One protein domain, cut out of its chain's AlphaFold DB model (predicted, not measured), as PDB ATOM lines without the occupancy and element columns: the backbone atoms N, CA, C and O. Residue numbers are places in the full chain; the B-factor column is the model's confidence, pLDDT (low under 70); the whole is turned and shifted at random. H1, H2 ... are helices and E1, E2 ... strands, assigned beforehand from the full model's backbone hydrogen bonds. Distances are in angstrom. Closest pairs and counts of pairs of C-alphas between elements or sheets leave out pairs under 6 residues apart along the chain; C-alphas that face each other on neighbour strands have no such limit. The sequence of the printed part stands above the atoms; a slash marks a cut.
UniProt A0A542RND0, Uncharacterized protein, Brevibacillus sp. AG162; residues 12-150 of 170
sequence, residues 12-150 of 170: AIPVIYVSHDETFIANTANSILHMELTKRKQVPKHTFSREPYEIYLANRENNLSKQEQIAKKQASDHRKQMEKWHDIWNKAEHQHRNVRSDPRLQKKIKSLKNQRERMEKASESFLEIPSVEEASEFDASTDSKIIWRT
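What this domain is: This is residues 12 to 150 of the 170 residues of an uncharacterized protein of Brevibacillus sp. AG162 (UniProt A0A542RND0). A small head, built on a sheet of four strands in the order E1, E4, E2, E3, lies at one end of a long helical arm. The arm is H3, which starts beside the sheet and runs far beyond it, and H4 folds back along the far part of H3 to make a helical hairpin whose tip, residues 97 to 103, sticks out free. The short helices H1, H2 and H5 belong to the head end. The printed part has 139 residues with five named helices and four named strands, along the chain E1 H1 E2 H2 E3 H3 H4 H5 E4; the sheet is antiparallel throughout and the class is mixed, helices and strands. The whole is extended, with a radius of gyration of the C-alphas of 24.5 A, and a rod in outline, spanning 83 by 23 by 22 A.

How they stand to each other: Begin at the sheet, with E2, residues 32 to 37, and E3, residues 43 to 49, antiparallel neighbours at 167 degrees; look for N 34 and O 47, 2.8 A apart and within hydrogen-bond range. On the other side of E2 is E4, residues 144 to 149, antiparallel to it at 163 degrees, with N 33 and O 146 within hydrogen-bond range at 2.8 A. Beside E4 is the edge strand E1, residues 15 to 18, antiparallel to E4 at 166 degrees, with N 147 and O 17 within hydrogen-bond range at 2.9 A. H1, residues 22 to 28, is on the sheet but only grazes it with residues 25 to 28. E1, H1 and E2 form a split strand-helix-strand unit, two strands running the same way with E4 between them in the sheet, and its crossover is right-handed. H3, residues 53 to 98, is also on the sheet but only grazes it, with residues 53 to 60. With residues 53 to 54 alone H3 only just touches H1, with 3 pairs of C-alphas within 8 A; the closest C-alphas are those of Ala 26 and Tyr 53, 5.2 A apart. Farther along, H3 touches H4, residues 103 to 123, with its residues 78 to 96 alone; the C-alphas of His 96 and Leu 105 are closest, at 6.4 A. This hairpin has a shallow tilt of 14 degrees, opposite ways. H5, residues 132 to 136, is close to H3 but not clearly touching, with the C-alphas of Leu 64 and Ala 135 closest at 6.6 A. H5 only just touches H2, residues 38 to 41, with 3 pairs of C-alphas within 8 A, the closest those of Thr 38 and Glu 134 at 6.9 A. H4 and E3 are apart. In H1, H3, H4 and H5 every O i to N i+4 pair is within hydrogen-bond range; H2 is too short for such a pair.

Where its parts are: Find C-alpha 15 at (174.068, 132.262, 163.738), where E1 begins. Find C-alpha 53 at (178.569, 145.671, 170.746); from there H3 runs 67.0 A to C-alpha 98 at (150.244, 169.197, 226.682). H4 measures 30.6 A, E3 19.8 A, and E2 and E4 16.2 A each. E4 ends at C-alpha 149, at (172.930, 137.201, 164.015).

The domain as a whole: Look from Ala 12 to Ser 101 for the two C-alphas farthest apart, 83.8 A. The C-alphas of Ala 12 and Thr 150, first and last printed, are 9.2 A apart. The printed part has no cut, and no link is long. The mean pLDDT of the printed part is 84.5; residues 132 to 150 are under 70.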
ATOM      1  N   ALA A  12     175.542 132.829 155.618       89.19
ATOM      2  CA  ALA A  12     174.302 133.465 155.158       89.19
ATOM      3  C   ALA A  12     173.072 133.131 156.020       89.19
ATOM      4  O   ALA A  12     172.068 133.831 155.951       89.19
ATOM      5  N   ILE A  13     173.140 132.066 156.824       89.00
ATOM      6  CA  ILE A  13     172.071 131.682 157.752       89.00
ATOM      7  C   ILE A  13     172.235 132.386 159.108       89.00
ATOM      8  O   ILE A  13     173.356 132.743 159.480       89.00
ATOM      9  N   PRO A  14     171.154 132.548 159.891       87.69
ATOM     10  CA  PRO A  14     171.255 133.073 161.245       87.69
ATOM     11  C   PRO A  14     172.186 132.234 162.128       87.69
ATOM     12  O   PRO A  14     172.046 131.012 162.209       87.69
ATOM     13  N   VAL A  15     173.114 132.899 162.820       89.12
ATOM     14  CA  VAL A  15     174.068 132.262 163.738       89.12
ATOM     15  C   VAL A  15     173.795 132.747 165.154       89.12
ATOM     16  O   VAL A  15     173.715 133.949 165.404       89.12
ATOM     17  N   ILE A  16     173.674 131.798 166.082       88.94
ATOM     18  CA  ILE A  16     173.583 132.069 167.515       88.94
ATOM     19  C   ILE A  16     174.816 131.487 168.172       88.94
ATOM     20  O   ILE A  16     175.100 130.301 168.007       88.94
ATOM     21  N   TYR A  17     175.526 132.301 168.937       87.81
ATOM     22  CA  TYR A  17     176.661 131.824 169.711       87.81
ATOM     23  C   TYR A  17     176.726 132.519 171.069       87.81
ATOM     24  O   TYR A  17     176.096 133.552 171.298       87.81
ATOM     25  N   VAL A  18     177.487 131.915 171.977       86.44
ATOM     26  CA  VAL A  18     177.815 132.467 173.290       86.44
ATOM     27  C   VAL A  18     179.323 132.618 173.343       86.44
ATOM     28  O   VAL A  18     180.045 131.665 173.051       86.44
ATOM     29  N   SER A  19     179.797 133.816 173.667       84.38
ATOM     30  CA  SER A  19     181.224 134.094 173.810       84.38
ATOM     31  C   SER A  19     181.478 135.007 175.001       84.38
ATOM     32  O   SER A  19     180.645 135.842 175.358       84.38
ATOM     33  N   HIS A  20     182.657 134.845 175.590       81.56
ATOM     34  CA  HIS A  20     183.207 135.723 176.619       81.56
ATOM     35  C   HIS A  20     184.273 136.671 176.054       81.56
ATOM     36  O   HIS A  20     184.604 137.660 176.701       81.56
ATOM     37  N   ASP A  21     184.775 136.402 174.845       85.38
ATOM     38  CA  ASP A  21     185.771 137.229 174.168       85.38
ATOM     39  C   ASP A  21     185.105 138.469 173.565       85.38
ATOM     40  O   ASP A  21     184.358 138.383 172.592       85.38
ATOM     41  N   GLU A  22     185.371 139.630 174.152       84.31
ATOM     42  CA  GLU A  22     184.795 140.904 173.727       84.31
ATOM     43  C   GLU A  22     185.187 141.307 172.307       84.31
ATOM     44  O   GLU A  22     184.360 141.877 171.599       84.31
ATOM     45  N   THR A  23     186.406 140.976 171.872       88.12
ATOM     46  CA  THR A  23     186.904 141.324 170.533       88.12
ATOM     47  C   THR A  23     186.163 140.507 169.483       88.12
ATOM     48  O   THR A  23     185.655 141.050 168.506       88.12
ATOM     49  N   PHE A  24     185.996 139.208 169.737       89.38
ATOM     50  CA  PHE A  24     185.220 138.327 168.868       89.38
ATOM     51  C   PHE A  24     183.764 138.789 168.721       89.38
ATOM     52  O   PHE A  24     183.201 138.779 167.623       89.38
ATOM     53  N   ILE A  25     183.146 139.215 169.829       89.06
ATOM     54  CA  ILE A  25     181.774 139.735 169.845       89.06
ATOM     55  C   ILE A  25     181.698 141.046 169.069       89.06
ATOM     56  O   ILE A  25     180.829 141.186 168.211       89.06
ATOM     57  N   ALA A  26     182.616 141.979 169.327       88.69
ATOM     58  CA  ALA A  26     182.683 143.256 168.624       88.69
ATOM     59  C   ALA A  26     182.815 143.070 167.106       88.69
ATOM     60  O   ALA A  26     182.127 143.745 166.343       88.69
ATOM     61  N   ASN A  27     183.627 142.101 166.676       90.31
ATOM     62  CA  ASN A  27     183.910 141.854 165.265       90.31
ATOM     63  C   ASN A  27     182.795 141.105 164.520       90.31
ATOM     64  O   ASN A  27     182.735 141.170 163.290       90.31
ATOM     65  N   THR A  28     181.937 140.344 165.207       90.31
ATOM     66  CA  THR A  28     181.011 139.407 164.532       90.31
ATOM     67  C   THR A  28     179.536 139.571 164.905       90.31
ATOM     68  O   THR A  28     178.669 139.133 164.142       90.31
ATOM     69  N   ALA A  29     179.212 140.187 166.045       88.56
ATOM     70  CA  ALA A  29     177.837 140.355 166.503       88.56
ATOM     71  C   ALA A  29     177.147 141.539 165.813       88.56
ATOM     72  O   ALA A  29     177.650 142.659 165.827       88.56
ATOM     73  N   ASN A  30     175.937 141.319 165.290       88.00
ATOM     74  CA  ASN A  30     175.061 142.404 164.827       88.00
ATOM     75  C   ASN A  30     173.864 142.659 165.764       88.00
ATOM     76  O   ASN A  30     173.128 143.621 165.569       88.00
ATOM     77  N   SER A  31     173.642 141.801 166.765       88.88
ATOM     78  CA  SER A  31     172.689 142.007 167.861       88.88
ATOM     79  C   SER A  31     173.176 141.306 169.131       88.88
ATOM     80  O   SER A  31     173.786 140.238 169.075       88.88
ATOM     81  N   ILE A  32     172.855 141.882 170.286       89.12
ATOM     82  CA  ILE A  32     173.255 141.422 171.615       89.12
ATOM     83  C   ILE A  32     172.010 141.016 172.408       89.12
ATOM     84  O   ILE A  32     171.106 141.828 172.602       89.12
ATOM     85  N   LEU A  33     171.977 139.780 172.908       88.38
ATOM     86  CA  LEU A  33     171.070 139.350 173.971       88.38
ATOM     87  C   LEU A  33     171.885 139.179 175.259       88.38
ATOM     88  O   LEU A  33     172.524 138.157 175.512       88.38
ATOM     89  N   HIS A  34     171.863 140.218 176.086       85.50
ATOM     90  CA  HIS A  34     172.527 140.211 177.378       85.50
ATOM     91  C   HIS A  34     171.594 139.656 178.447       85.50
ATOM     92  O   HIS A  34     170.476 140.151 178.598       85.50
ATOM     93  N   MET A  35     172.045 138.655 179.194       84.38
ATOM     94  CA  MET A  35     171.316 138.098 180.327       84.38
ATOM     95  C   MET A  35     172.188 138.206 181.573       84.38
ATOM     96  O   MET A  35     173.295 137.678 181.594       84.38
ATOM     97  N   GLU A  36     171.666 138.874 182.596       80.12
ATOM     98  CA  GLU A  36     172.370 139.174 183.844       80.12
ATOM     99  C   GLU A  36     171.457 138.873 185.045       80.12
ATOM    100  O   GLU A  36     170.223 138.899 184.940       80.12
ATOM    101  N   LEU A  37     172.051 138.596 186.208       82.00
ATOM    102  CA  LEU A  37     171.320 138.559 187.476       82.00
ATOM    103  C   LEU A  37     171.540 139.877 188.231       82.00
ATOM    104  O   LEU A  37     172.620 140.147 188.744       82.00
ATOM    105  N   THR A  38     170.480 140.664 188.363       82.75
ATOM    106  CA  THR A  38     170.456 141.928 189.116       82.75
ATOM    107  C   THR A  38     170.109 141.722 190.594       82.75
ATOM    108  O   THR A  38     169.781 140.615 191.038       82.75
ATOM    109  N   LYS A  39     170.173 142.795 191.384       80.88
ATOM    110  CA  LYS A  39     169.876 142.862 192.818       80.88
ATOM    111  C   LYS A  39     170.677 141.851 193.631       80.88
ATOM    112  O   LYS A  39     170.103 141.036 194.358       80.88
ATOM    113  N   ARG A  40     172.010 141.909 193.521       80.31
ATOM    114  CA  ARG A  40     172.941 140.956 194.159       80.31
ATOM    115  C   ARG A  40     172.695 139.513 193.701       80.31
ATOM    116  O   ARG A  40     172.555 138.610 194.521       80.31
ATOM    117  N   LYS A  41     172.619 139.315 192.384       79.75
ATOM    118  CA  LYS A  41     172.430 138.010 191.732       79.75
ATOM    119  C   LYS A  41     171.101 137.299 192.072       79.75
ATOM    120  O   LYS A  41     171.040 136.075 192.080       79.75
ATOM    121  N   GLN A  42     170.032 138.049 192.355       80.94
ATOM    122  CA  GLN A  42     168.731 137.487 192.760       80.94
ATOM    123  C   GLN A  42     167.650 137.579 191.682       80.94
ATOM    124  O   GLN A  42     166.733 136.761 191.667       80.94
ATOM    125  N   VAL A  43     167.719 138.581 190.803       85.00
ATOM    126  CA  VAL A  43     166.648 138.864 189.845       85.00
ATOM    127  C   VAL A  43     167.174 138.737 188.418       85.00
ATOM    128  O   VAL A  43     167.978 139.575 188.006       85.00
ATOM    129  N   PRO A  44     166.725 137.736 187.638       86.19
ATOM    130  CA  PRO A  44     167.134 137.605 186.250       86.19
ATOM    131  C   PRO A  44     166.593 138.756 185.412       86.19
ATOM    132  O   PRO A  44     165.428 139.146 185.520       86.19
ATOM    133  N   LYS A  45     167.449 139.278 184.541       85.06
ATOM    134  CA  LYS A  45     167.141 140.354 183.612       85.06
ATOM    135  C   LYS A  45     167.741 140.015 182.258       85.06
ATOM    136  O   LYS A  45     168.860 139.523 182.169       85.06
ATOM    137  N   HIS A  46     166.988 140.293 181.201       89.31
ATOM    138  CA  HIS A  46     167.472 140.182 179.835       89.31
ATOM    139  C   HIS A  46     167.341 141.533 179.136       89.31
ATOM    140  O   HIS A  46     166.399 142.285 179.386       89.31
ATOM    141  N   THR A  47     168.289 141.835 178.262       88.06
ATOM    142  CA  THR A  47     168.307 143.032 177.425       88.06
ATOM    143  C   THR A  47     168.636 142.602 176.010       88.06
ATOM    144  O   THR A  47     169.635 141.924 175.786       88.06
ATOM    145  N   PHE A  48     167.800 142.994 175.055       90.12
ATOM    146  CA  PHE A  48     168.055 142.763 173.642       90.12
ATOM    147  C   PHE A  48     168.374 144.092 172.955       90.12
ATOM    148  O   PHE A  48     167.599 145.041 173.069       90.12
ATOM    149  N   SER A  49     169.497 144.151 172.242       88.88
ATOM    150  CA  SER A  49     169.909 145.296 171.430       88.88
ATOM    151  C   SER A  49     170.290 144.835 170.028       88.88
ATOM    152  O   SER A  49     170.925 143.800 169.868       88.88
ATOM    153  N   ARG A  50     169.915 145.610 169.008       90.88
ATOM    154  CA  ARG A  50     170.353 145.418 167.610       90.88
ATOM    155  C   ARG A  50     171.504 146.352 167.229       90.88
ATOM    156  O   ARG A  50     171.720 146.640 166.057       90.88
ATOM    157  N   GLU A  51     172.174 146.908 168.227       89.56
ATOM    158  CA  GLU A  51     173.299 147.815 168.041       89.56
ATOM    159  C   GLU A  51     174.617 147.030 168.024       89.56
ATOM    160  O   GLU A  51     174.696 145.951 168.625       89.56
ATOM    161  N   PRO A  52     175.671 147.581 167.391       88.50
ATOM    162  CA  PRO A  52     177.023 147.070 167.554       88.50
ATOM    163  C   PRO A  52     177.399 146.976 169.033       88.50
ATOM    164  O   PRO A  52     176.983 147.798 169.854       88.50
ATOM    165  N   TYR A  53     178.221 145.987 169.365       85.94
ATOM    166  CA  TYR A  53     178.569 145.671 170.746       85.94
ATOM    167  C   TYR A  53     179.149 146.862 171.530       85.94
ATOM    168  O   TYR A  53     178.763 147.091 172.674       85.94
ATOM    169  N   GLU A  54     180.005 147.668 170.902       87.69
ATOM    170  CA  GLU A  54     180.600 148.863 171.519       87.69
ATOM    171  C   GLU A  54     179.544 149.912 171.898       87.69
ATOM    172  O   GLU A  54     179.571 150.474 172.994       87.69
ATOM    173  N   ILE A  55     178.569 150.138 171.012       90.69
ATOM    174  CA  ILE A  55     177.460 151.069 171.251       90.69
ATOM    175  C   ILE A  55     176.577 150.549 172.382       90.69
ATOM    176  O   ILE A  55     176.203 151.306 173.279       90.69
ATOM    177  N   TYR A  56     176.296 149.245 172.382       89.06
ATOM    178  CA  TYR A  56     175.558 148.598 173.457       89.06
ATOM    179  C   TYR A  56     176.239 148.793 174.824       89.06
ATOM    180  O   TYR A  56     175.569 149.168 175.791       89.06
ATOM    181  N   LEU A  57     177.561 148.594 174.911       86.44
ATOM    182  CA  LEU A  57     178.324 148.798 176.145       86.44
ATOM    183  C   LEU A  57     178.254 150.253 176.627       86.44
ATOM    184  O   LEU A  57     177.908 150.494 177.786       86.44
ATOM    185  N   ALA A  58     178.488 151.217 175.735       89.81
ATOM    186  CA  ALA A  58     178.404 152.639 176.067       89.81
ATOM    187  C   ALA A  58     176.996 153.036 176.549       89.81
ATOM    188  O   ALA A  58     176.832 153.763 177.532       89.81
ATOM    189  N   ASN A  59     175.952 152.527 175.891       91.12
ATOM    190  CA  ASN A  59     174.567 152.750 176.297       91.12
ATOM    191  C   ASN A  59     174.273 152.140 177.672       91.12
ATOM    192  O   ASN A  59     173.599 152.770 178.495       91.12
ATOM    193  N   ARG A  60     174.790 150.940 177.955       87.88
ATOM    194  CA  ARG A  60     174.644 150.290 179.262       87.88
ATOM    195  C   ARG A  60     175.280 151.125 180.372       87.88
ATOM    196  O   ARG A  60     174.613 151.387 181.372       87.88
ATOM    197  N   GLU A  61     176.515 151.577 180.187       87.75
ATOM    198  CA  GLU A  61     177.228 152.402 181.170       87.75
ATOM    199  C   GLU A  61     176.490 153.720 181.448       87.75
ATOM    200  O   GLU A  61     176.221 154.069 182.603       87.75
ATOM    201  N   ASN A  62     176.053 154.409 180.392       90.62
ATOM    202  CA  ASN A  62     175.270 155.637 180.514       90.62
ATOM    203  C   ASN A  62     173.956 155.421 181.275       90.62
ATOM    204  O   ASN A  62     173.573 156.241 182.114       90.62
ATOM    205  N   ASN A  63     173.262 154.313 181.007       89.75
ATOM    206  CA  ASN A  63     172.019 153.974 181.693       89.75
ATOM    207  C   ASN A  63     172.246 153.698 183.183       89.75
ATOM    208  O   ASN A  63     171.473 154.194 184.006       89.75
ATOM    209  N   LEU A  64     173.312 152.975 183.536       87.25
ATOM    210  CA  LEU A  64     173.674 152.714 184.930       87.25
ATOM    211  C   LEU A  64     174.027 154.005 185.672       87.25
ATOM    212  O   LEU A  64     173.465 154.270 186.735       87.25
ATOM    213  N   SER A  65     174.869 154.854 185.078       89.25
ATOM    214  CA  SER A  65     175.230 156.150 185.661       89.25
ATOM    215  C   SER A  65     173.998 157.036 185.872       89.25
ATOM    216  O   SER A  65     173.795 157.620 186.940       89.25
ATOM    217  N   LYS A  66     173.108 157.100 184.876       92.38
ATOM    218  CA  LYS A  66     171.861 157.865 184.969       92.38
ATOM    219  C   LYS A  66     170.938 157.318 186.058       92.38
ATOM    220  O   LYS A  66     170.379 158.107 186.821       92.38
ATOM    221  N   GLN A  67     170.781 155.998 186.149       90.88
ATOM    222  CA  GLN A  67     169.994 155.358 187.203       90.88
ATOM    223  C   GLN A  67     170.547 155.713 188.586       90.88
ATOM    224  O   GLN A  67     169.786 156.140 189.454       90.88
ATOM    225  N   GLU A  68     171.862 155.611 188.774       90.75
ATOM    226  CA  GLU A  68     172.528 155.942 190.033       90.75
ATOM    227  C   GLU A  68     172.288 157.404 190.439       90.75
ATOM    228  O   GLU A  68     171.914 157.691 191.582       90.75
ATOM    229  N   GLN A  69     172.449 158.342 189.502       93.44
ATOM    230  CA  GLN A  69     172.213 159.766 189.750       93.44
ATOM    231  C   GLN A  69     170.763 160.040 190.164       93.44
ATOM    232  O   GLN A  69     170.517 160.784 191.121       93.44
ATOM    233  N   ILE A  70     169.795 159.432 189.472       95.56
ATOM    234  CA  ILE A  70     168.371 159.594 189.787       95.56
ATOM    235  C   ILE A  70     168.060 158.993 191.161       95.56
ATOM    236  O   ILE A  70     167.429 159.670 191.972       95.56
ATOM    237  N   ALA A  71     168.545 157.786 191.458       93.06
ATOM    238  CA  ALA A  71     168.345 157.118 192.743       93.06
ATOM    239  C   ALA A  71     168.917 157.946 193.910       93.06
ATOM    240  O   ALA A  71     168.228 158.208 194.900       93.06
ATOM    241  N   LYS A  72     170.146 158.464 193.765       93.69
ATOM    242  CA  LYS A  72     170.775 159.365 194.749       93.69
ATOM    243  C   LYS A  72     169.956 160.635 194.968       93.69
ATOM    244  O   LYS A  72     169.782 161.074 196.109       93.69
ATOM    245  N   LYS A  73     169.438 161.229 193.890       95.62
ATOM    246  CA  LYS A  73     168.595 162.426 193.972       95.62
ATOM    247  C   LYS A  73     167.272 162.133 194.682       95.62
ATOM    248  O   LYS A  73     166.938 162.855 195.618       95.62
ATOM    249  N   GLN A  74     166.574 161.062 194.304       95.38
ATOM    250  CA  GLN A  74     165.330 160.621 194.948       95.38
ATOM    251  C   GLN A  74     165.529 160.385 196.451       95.38
ATOM    252  O   GLN A  74     164.771 160.916 197.262       95.38
ATOM    253  N   ALA A  75     166.599 159.681 196.836       93.25
ATOM    254  CA  ALA A  75     166.938 159.440 198.236       93.25
ATOM    255  C   ALA A  75     167.224 160.740 199.009       93.25
ATOM    256  O   ALA A  75     166.730 160.929 200.123       93.25
ATOM    257  N   SER A  76     167.992 161.662 198.417       95.75
ATOM    258  CA  SER A  76     168.315 162.961 199.021       95.75
ATOM    259  C   SER A  76     167.075 163.838 199.210       95.75
ATOM    260  O   SER A  76     166.863 164.396 200.289       95.75
ATOM    261  N   ASP A  77     166.229 163.937 198.185       96.12
ATOM    262  CA  ASP A  77     165.009 164.739 198.229       96.12
ATOM    263  C   ASP A  77     163.997 164.155 199.222       96.12
ATOM    264  O   ASP A  77     163.416 164.902 200.013       96.12
ATOM    265  N   HIS A  78     163.848 162.830 199.265       95.50
ATOM    266  CA  HIS A  78     163.014 162.156 200.257       95.50
ATOM    267  C   HIS A  78     163.519 162.386 201.683       95.50
ATOM    268  O   HIS A  78     162.733 162.752 202.556       95.50
ATOM    269  N   ARG A  79     164.836 162.274 201.917       95.19
ATOM    270  CA  ARG A  79     165.440 162.555 203.227       95.19
ATOM    271  C   ARG A  79     165.123 163.976 203.698       95.19
ATOM    272  O   ARG A  79     164.629 164.147 204.808       95.19
ATOM    273  N   LYS A  80     165.305 164.982 202.836       96.62
ATOM    274  CA  LYS A  80     164.974 166.386 203.154       96.62
ATOM    275  C   LYS A  80     163.490 166.583 203.469       96.62
ATOM    276  O   LYS A  80     163.140 167.385 204.334       96.62
ATOM    277  N   GLN A  81     162.599 165.906 202.743       95.44
ATOM    278  CA  GLN A  81     161.162 165.983 203.017       95.44
ATOM    279  C   GLN A  81     160.820 165.333 204.365       95.44
ATOM    280  O   GLN A  81     160.043 165.907 205.128       95.44
ATOM    281  N   MET A  82     161.425 164.184 204.677       95.75
ATOM    282  CA  MET A  82     161.234 163.481 205.947       95.75
ATOM    283  C   MET A  82     161.762 164.283 207.137       95.75
ATOM    284  O   MET A  82     161.066 164.390 208.140       95.75
ATOM    285  N   GLU A  83     162.933 164.913 207.021       96.94
ATOM    286  CA  GLU A  83     163.483 165.811 208.050       96.94
ATOM    287  C   GLU A  83     162.514 166.963 208.364       96.94
ATOM    288  O   GLU A  83     162.127 167.166 209.515       96.94
ATOM    289  N   LYS A  84     162.017 167.658 207.329       96.31
ATOM    290  CA  LYS A  84     161.013 168.725 207.500       96.31
ATOM    291  C   LYS A  84     159.728 168.211 208.145       96.31
ATOM    292  O   LYS A  84     159.135 168.894 208.981       96.31
ATOM    293  N   TRP A  85     159.274 167.026 207.743       97.25
ATOM    294  CA  TRP A  85     158.102 166.398 208.341       97.25
ATOM    295  C   TRP A  85     158.337 166.086 209.825       97.25
ATOM    296  O   TRP A  85     157.472 166.401 210.643       97.25
ATOM    297  N   HIS A  86     159.510 165.554 210.189       96.94
ATOM    298  CA  HIS A  86     159.890 165.253 211.570       96.94
ATOM    299  C   HIS A  86     159.880 166.498 212.459       96.94
ATOM    300  O   HIS A  86     159.318 166.453 213.554       96.94
ATOM    301  N   ASP A  87     160.409 167.626 211.986       96.81
ATOM    302  CA  ASP A  87     160.381 168.885 212.737       96.81
ATOM    303  C   ASP A  87     158.952 169.347 213.046       96.81
ATOM    304  O   ASP A  87     158.637 169.780 214.161       96.81
ATOM    305  N   ILE A  88     158.060 169.257 212.054       96.44
ATOM    306  CA  ILE A  88     156.652 169.644 212.201       96.44
ATOM    307  C   ILE A  88     155.921 168.656 213.116       96.44
ATOM    308  O   ILE A  88     155.126 169.082 213.961       96.44
ATOM    309  N   TRP A  89     156.198 167.360 212.965       95.75
ATOM    310  CA  TRP A  89     155.649 166.295 213.796       95.75
ATOM    311  C   TRP A  89     156.016 166.496 215.261       95.75
ATOM    312  O   TRP A  89     155.119 166.585 216.093       95.75
ATOM    313  N   ASN A  90     157.304 166.655 215.570       96.00
ATOM    314  CA  ASN A  90     157.799 166.804 216.938       96.00
ATOM    315  C   ASN A  90     157.144 168.000 217.642       96.00
ATOM    316  O   ASN A  90     156.686 167.883 218.780       96.00
ATOM    317  N   LYS A  91     157.012 169.137 216.943       95.69
ATOM    318  CA  LYS A  91     156.316 170.325 217.465       95.69
ATOM    319  C   LYS A  91     154.834 170.054 217.726       95.69
ATOM    320  O   LYS A  91     154.332 170.380 218.800       95.69
ATOM    321  N   ALA A  92     154.131 169.467 216.755       93.69
ATOM    322  CA  ALA A  92     152.703 169.180 216.878       93.69
ATOM    323  C   ALA A  92     152.422 168.141 217.974       93.69
ATOM    324  O   ALA A  92     151.467 168.282 218.734       93.69
ATOM    325  N   GLU A  93     153.263 167.117 218.081       93.25
ATOM    326  CA  GLU A  93     153.130 166.055 219.069       93.25
ATOM    327  C   GLU A  93     153.422 166.571 220.478       93.25
ATOM    328  O   GLU A  93     152.662 166.275 221.397       93.25
ATOM    329  N   HIS A  94     154.464 167.389 220.658       94.38
ATOM    330  CA  HIS A  94     154.743 168.042 221.937       94.38
ATOM    331  C   HIS A  94     153.560 168.906 222.397       94.38
ATOM    332  O   HIS A  94     153.096 168.782 223.529       94.38
ATOM    333  N   GLN A  95     153.002 169.729 221.503       92.56
ATOM    334  CA  GLN A  95     151.805 170.523 221.803       92.56
ATOM    335  C   GLN A  95     150.607 169.633 222.175       92.56
ATOM    336  O   GLN A  95     149.880 169.941 223.116       92.56
ATOM    337  N   HIS A  96     150.417 168.511 221.474       90.75
ATOM    338  CA  HIS A  96     149.280 167.614 221.691       90.75
ATOM    339  C   HIS A  96     149.382 166.844 223.008       90.75
ATOM    340  O   HIS A  96     148.363 166.570 223.641       90.75
ATOM    341  N   ARG A  97     150.603 166.509 223.445       90.56
ATOM    342  CA  ARG A  97     150.843 165.925 224.772       90.56
ATOM    343  C   ARG A  97     150.403 166.876 225.886       90.56
ATOM    344  O   ARG A  97     149.825 166.412 226.862       90.56
ATOM    345  N   ASN A  98     150.616 168.178 225.701       90.88
ATOM    346  CA  ASN A  98     150.244 169.197 226.682       90.88
ATOM    347  C   ASN A  98     148.748 169.551 226.630       90.88
ATOM    348  O   ASN A  98     148.143 169.797 227.669       90.88
ATOM    349  N   VAL A  99     148.136 169.560 225.439       89.25
ATOM    350  CA  VAL A  99     146.725 169.936 225.238       89.25
ATOM    351  C   VAL A  99     146.009 168.891 224.378       89.25
ATOM    352  O   VAL A  99     145.784 169.063 223.180       89.25
ATOM    353  N   ARG A 100     145.639 167.769 225.007       84.00
ATOM    354  CA  ARG A 100     145.084 166.585 224.323       84.00
ATOM    355  C   ARG A 100     143.644 166.761 223.825       84.00
ATOM    356  O   ARG A 100     143.194 166.010 222.959       84.00
ATOM    357  N   SER A 101     142.917 167.730 224.376       88.56
ATOM    358  CA  SER A 101     141.511 167.995 224.063       88.56
ATOM    359  C   SER A 101     141.298 168.895 222.843       88.56
ATOM    360  O   SER A 101     140.164 168.976 222.384       88.56
ATOM    361  N   ASP A 102     142.339 169.542 222.295       92.50
ATOM    362  CA  ASP A 102     142.193 170.460 221.155       92.50
ATOM    363  C   ASP A 102     141.877 169.695 219.846       92.50
ATOM    364  O   ASP A 102     142.753 169.021 219.282       92.50
ATOM    365  N   PRO A 103     140.655 169.833 219.284       91.19
ATOM    366  CA  PRO A 103     140.260 169.124 218.068       91.19
ATOM    367  C   PRO A 103     141.059 169.546 216.826       91.19
ATOM    368  O   PRO A 103     141.201 168.763 215.881       91.19
ATOM    369  N   ARG A 104     141.583 170.779 216.781       91.94
ATOM    370  CA  ARG A 104     142.391 171.269 215.647       91.94
ATOM    371  C   ARG A 104     143.732 170.548 215.602       91.94
ATOM    372  O   ARG A 104     144.193 170.149 214.531       91.94
ATOM    373  N   LEU A 105     144.324 170.330 216.771       90.94
ATOM    374  CA  LEU A 105     145.612 169.669 216.906       90.94
ATOM    375  C   LEU A 105     145.520 168.165 216.621       90.94
ATOM    376  O   LEU A 105     146.369 167.624 215.914       90.94
ATOM    377  N   GLN A 106     144.436 167.508 217.043       92.44
ATOM    378  CA  GLN A 106     144.144 166.119 216.667       92.44
ATOM    379  C   GLN A 106     144.021 165.941 215.145       92.44
ATOM    380  O   GLN A 106     144.617 165.025 214.570       92.44
ATOM    381  N   LYS A 107     143.299 166.847 214.465       94.50
ATOM    382  CA  LYS A 107     143.196 166.852 212.993       94.50
ATOM    383  C   LYS A 107     144.564 167.035 212.334       94.50
ATOM    384  O   LYS A 107     144.873 166.318 211.383       94.50
ATOM    385  N   LYS A 108     145.402 167.939 212.859       93.88
ATOM    386  CA  LYS A 108     146.774 168.157 212.374       93.88
ATOM    387  C   LYS A 108     147.632 166.897 212.509       93.88
ATOM    388  O   LYS A 108     148.251 166.492 211.531       93.88
ATOM    389  N   ILE A 109     147.614 166.234 213.668       94.56
ATOM    390  CA  ILE A 109     148.332 164.968 213.891       94.56
ATOM    391  C   ILE A 109     147.863 163.887 212.911       94.56
ATOM    392  O   ILE A 109     148.690 163.237 212.273       94.56
ATOM    393  N   LYS A 110     146.544 163.715 212.738       95.50
ATOM    394  CA  LYS A 110     145.989 162.752 211.775       95.50
ATOM    395  C   LYS A 110     146.448 163.055 210.344       95.50
ATOM    396  O   LYS A 110     146.853 162.148 209.625       95.50
ATOM    397  N   SER A 111     146.437 164.328 209.952       96.75
ATOM    398  CA  SER A 111     146.918 164.759 208.637       96.75
ATOM    399  C   SER A 111     148.404 164.454 208.436       96.75
ATOM    400  O   SER A 111     148.777 163.961 207.375       96.75
ATOM    401  N   LEU A 112     149.248 164.707 209.442       96.56
ATOM    402  CA  LEU A 112     150.682 164.418 209.367       96.56
ATOM    403  C   LEU A 112     150.957 162.914 209.242       96.56
ATOM    404  O   LEU A 112     151.824 162.536 208.459       96.56
ATOM    405  N   LYS A 113     150.198 162.053 209.935       95.69
ATOM    406  CA  LYS A 113     150.294 160.589 209.766       95.69
ATOM    407  C   LYS A 113     149.976 160.160 208.336       95.69
ATOM    408  O   LYS A 113     150.759 159.441 207.728       95.69
ATOM    409  N   ASN A 114     148.874 160.662 207.780       96.25
ATOM    410  CA  ASN A 114     148.495 160.369 206.397       96.25
ATOM    411  C   ASN A 114     149.542 160.887 205.400       96.25
ATOM    412  O   ASN A 114     149.783 160.262 204.373       96.25
ATOM    413  N   GLN A 115     150.152 162.042 205.681       95.19
ATOM    414  CA  GLN A 115     151.232 162.577 204.857       95.19
ATOM    415  C   GLN A 115     152.448 161.645 204.865       95.19
ATOM    416  O   GLN A 115     152.968 161.350 203.794       95.19
ATOM    417  N   ARG A 116     152.855 161.140 206.037       95.81
ATOM    418  CA  ARG A 116     153.952 160.172 206.157       95.81
ATOM    419  C   ARG A 116     153.676 158.897 205.362       95.81
ATOM    420  O   ARG A 116     154.525 158.487 204.587       95.81
ATOM    421  N   GLU A 117     152.480 158.328 205.488       95.25
ATOM    422  CA  GLU A 117     152.105 157.111 204.755       95.25
ATOM    423  C   GLU A 117     152.195 157.305 203.230       95.25
ATOM    424  O   GLU A 117     152.659 156.428 202.506       95.25
ATOM    425  N   ARG A 118     151.794 158.479 202.722       94.06
ATOM    426  CA  ARG A 118     151.941 158.809 201.295       94.06
ATOM    427  C   ARG A 118     153.404 158.920 200.872       94.06
ATOM    428  O   ARG A 118     153.727 158.528 199.759       94.06
ATOM    429  N   MET A 119     154.259 159.472 201.731       92.50
ATOM    430  CA  MET A 119     155.692 159.592 201.458       92.50
ATOM    431  C   MET A 119     156.371 158.218 201.441       92.50
ATOM    432  O   MET A 119     157.117 157.936 200.509       92.50
ATOM    433  N   GLU A 120     156.040 157.344 202.397       92.88
ATOM    434  CA  GLU A 120     156.532 155.961 202.448       92.88
ATOM    435  C   GLU A 120     156.121 155.193 201.181       92.88
ATOM    436  O   GLU A 120     156.987 154.689 200.469       92.88
ATOM    437  N   LYS A 121     154.836 155.239 200.803       93.50
ATOM    438  CA  LYS A 121     154.344 154.634 199.551       93.50
ATOM    439  C   LYS A 121     155.023 155.192 198.301       93.50
ATOM    440  O   LYS A 121     155.312 154.452 197.371       93.50
ATOM    441  N   ALA A 122     155.287 156.497 198.255       90.00
ATOM    442  CA  ALA A 122     156.003 157.090 197.129       90.00
ATOM    443  C   ALA A 122     157.448 156.570 197.038       90.00
ATOM    444  O   ALA A 122     157.943 156.338 195.933       90.00
ATOM    445  N   SER A 123     158.104 156.347 198.183       90.94
ATOM    446  CA  SER A 123     159.482 155.850 198.239       90.94
ATOM    447  C   SER A 123     159.646 154.392 197.793       90.94
ATOM    448  O   SER A 123     160.712 154.035 197.306       90.94
ATOM    449  N   GLU A 124     158.588 153.575 197.859       90.50
ATOM    450  CA  GLU A 124     158.592 152.190 197.352       90.50
ATOM    451  C   GLU A 124     158.841 152.114 195.835       90.50
ATOM    452  O   GLU A 124     159.343 151.113 195.335       90.50
ATOM    453  N   SER A 125     158.513 153.183 195.101       89.12
ATOM    454  CA  SER A 125     158.710 153.280 193.647       89.12
ATOM    455  C   SER A 125     160.068 153.857 193.230       89.12
ATOM    456  O   SER A 125     160.291 154.126 192.047       89.12
ATOM    457  N   PHE A 126     160.966 154.116 194.183       91.12
ATOM    458  CA  PHE A 126     162.266 154.702 193.876       91.12
ATOM    459  C   PHE A 126     163.169 153.733 193.132       91.12
ATOM    460  O   PHE A 126     163.098 152.515 193.292       91.12
ATOM    461  N   LEU A 127     164.052 154.310 192.322       86.44
ATOM    462  CA  LEU A 127     165.102 153.537 191.691       86.44
ATOM    463  C   LEU A 127     166.090 153.078 192.758       86.44
ATOM    464  O   LEU A 127     166.526 153.856 193.610       86.44
ATOM    465  N   GLU A 128     166.458 151.807 192.682       82.88
ATOM    466  CA  GLU A 128     167.550 151.268 193.474       82.88
ATOM    467  C   GLU A 128     168.879 151.777 192.912       82.88
ATOM    468  O   GLU A 128     169.069 151.889 191.695       82.88
ATOM    469  N   ILE A 129     169.798 152.099 193.823       82.06
ATOM    470  CA  ILE A 129     171.187 152.379 193.470       82.06
ATOM    471  C   ILE A 129     171.785 151.056 192.975       82.06
ATOM    472  O   ILE A 129     171.726 150.086 193.738       82.06
ATOM    473  N   PRO A 130     172.336 151.004 191.748       75.25
ATOM    474  CA  PRO A 130     173.007 149.807 191.255       75.25
ATOM    475  C   PRO A 130     174.079 149.336 192.244       75.25
ATOM    476  O   PRO A 130     174.770 150.165 192.846       75.25
ATOM    477  N   SER A 131     174.208 148.026 192.450       70.88
ATOM    478  CA  SER A 131     175.274 147.502 193.310       70.88
ATOM    479  C   SER A 131     176.655 147.760 192.695       70.88
ATOM    480  O   SER A 131     176.776 148.032 191.502       70.88
ATOM    481  N   VAL A 132     177.714 147.694 193.510       59.06
ATOM    482  CA  VAL A 132     179.093 147.854 193.008       59.06
ATOM    483  C   VAL A 132     179.407 146.772 191.975       59.06
ATOM    484  O   VAL A 132     180.067 147.070 190.985       59.06
ATOM    485  N   GLU A 133     178.868 145.561 192.157       58.75
ATOM    486  CA  GLU A 133     178.910 144.513 191.136       58.75
ATOM    487  C   GLU A 133     178.178 144.969 189.862       58.75
ATOM    488  O   GLU A 133     178.780 145.058 188.808       58.75
ATOM    489  N   GLU A 134     176.920 145.406 189.920       58.66
ATOM    490  CA  GLU A 134     176.187 145.826 188.708       58.66
ATOM    491  C   GLU A 134     176.836 147.000 187.948       58.66
ATOM    492  O   GLU A 134     176.722 147.089 186.721       58.66
ATOM    493  N   ALA A 135     177.495 147.902 188.682       56.25
ATOM    494  CA  ALA A 135     178.154 149.091 188.152       56.25
ATOM    495  C   ALA A 135     179.558 148.817 187.591       56.25
ATOM    496  O   ALA A 135     179.964 149.483 186.642       56.25
ATOM    497  N   SER A 136     180.295 147.873 188.178       47.22
ATOM    498  CA  SER A 136     181.704 147.614 187.852       47.22
ATOM    499  C   SER A 136     181.934 146.283 187.140       47.22
ATOM    500  O   SER A 136     183.012 146.062 186.594       47.22
ATOM    501  N   GLU A 137     180.959 145.384 187.179       48.78
ATOM    502  CA  GLU A 137     181.123 143.982 186.842       48.78
ATOM    503  C   GLU A 137     180.355 143.695 185.555       48.78
ATOM    504  O   GLU A 137     179.188 143.321 185.531       48.78
ATOM    505  N   PHE A 138     181.049 143.915 184.447       49.31
ATOM    506  CA  PHE A 138     180.861 143.086 183.274       49.31
ATOM    507  C   PHE A 138     181.792 141.879 183.443       49.31
ATOM    508  O   PHE A 138     182.824 141.757 182.785       49.31
ATOM    509  N   ASP A 139     181.504 141.043 184.441       46.84
ATOM    510  CA  ASP A 139     182.273 139.827 184.672       46.84
ATOM    511  C   ASP A 139     181.775 138.761 183.712       46.84
ATOM    512  O   ASP A 139     180.747 138.110 183.920       46.84
ATOM    513  N   ALA A 140     182.559 138.558 182.659       43.19
ATOM    514  CA  ALA A 140     182.338 137.484 181.715       43.19
ATOM    515  C   ALA A 140     182.282 136.099 182.397       43.19
ATOM    516  O   ALA A 140     181.768 135.176 181.785       43.19
ATOM    517  N   SER A 141     182.748 135.918 183.640       42.06
ATOM    518  CA  SER A 141     182.610 134.647 184.364       42.06
ATOM    519  C   SER A 141     181.195 134.381 184.908       42.06
ATOM    520  O   SER A 141     180.826 133.220 185.093       42.06
ATOM    521  N   THR A 142     180.381 135.427 185.115       41.59
ATOM    522  CA  THR A 142     179.004 135.312 185.629       41.59
ATOM    523  C   THR A 142     177.943 135.625 184.556       41.59
ATOM    524  O   THR A 142     176.838 135.080 184.613       41.59
ATOM    525  N   ASP A 143     178.274 136.442 183.551       48.50
ATOM    526  CA  ASP A 143     177.329 136.882 182.520       48.50
ATOM    527  C   ASP A 143     177.339 135.982 181.277       48.50
ATOM    528  O   ASP A 143     178.338 135.823 180.571       48.50
ATOM    529  N   SER A 144     176.173 135.410 180.969       44.91
ATOM    530  CA  SER A 144     175.960 134.614 179.759       44.91
ATOM    531  C   SER A 144     175.453 135.514 178.636       44.91
ATOM    532  O   SER A 144     174.299 135.947 178.634       44.91
ATOM    533  N   LYS A 145     176.308 135.792 177.651       53.44
ATOM    534  CA  LYS A 145     175.945 136.574 176.463       53.44
ATOM    535  C   LYS A 145     175.437 135.633 175.384       53.44
ATOM    536  O   LYS A 145     176.220 134.868 174.837       53.44
ATOM    537  N   ILE A 146     174.152 135.692 175.050       51.03
ATOM    538  CA  ILE A 146     173.659 135.063 173.822       51.03
ATOM    539  C   ILE A 146     173.724 136.125 172.728       51.03
ATOM    540  O   ILE A 146     173.257 137.245 172.893       51.03
ATOM    541  N   ILE A 147     174.339 135.807 171.604       54.84
ATOM    542  CA  ILE A 147     174.477 136.731 170.480       54.84
ATOM    543  C   ILE A 147     173.659 136.175 169.332       54.84
ATOM    544  O   ILE A 147     173.735 134.985 169.040       54.84
ATOM    545  N   TRP A 148     172.832 137.024 168.725       42.34
ATOM    546  CA  TRP A 148     171.894 136.637 167.674       42.34
ATOM    547  C   TRP A 148     172.287 137.359 166.387       42.34
ATOM    548  O   TRP A 148     172.170 138.579 166.330       42.34
ATOM    549  N   ARG A 149     172.751 136.638 165.358       42.56
ATOM    550  CA  ARG A 149     172.930 137.201 164.015       42.56
ATOM    551  C   ARG A 149     171.687 136.936 163.175       42.56
ATOM    552  O   ARG A 149     171.467 135.798 162.780       42.56
ATOM    553  N   THR A 150     170.883 137.959 162.885       40.94
ATOM    554  CA  THR A 150     169.824 137.864 161.858       40.94
ATOM    555  C   THR A 150     170.375 138.136 160.473       40.94
ATOM    556  O   THR A 150     171.305 138.935 160.354       40.94
TER     557      THR A 150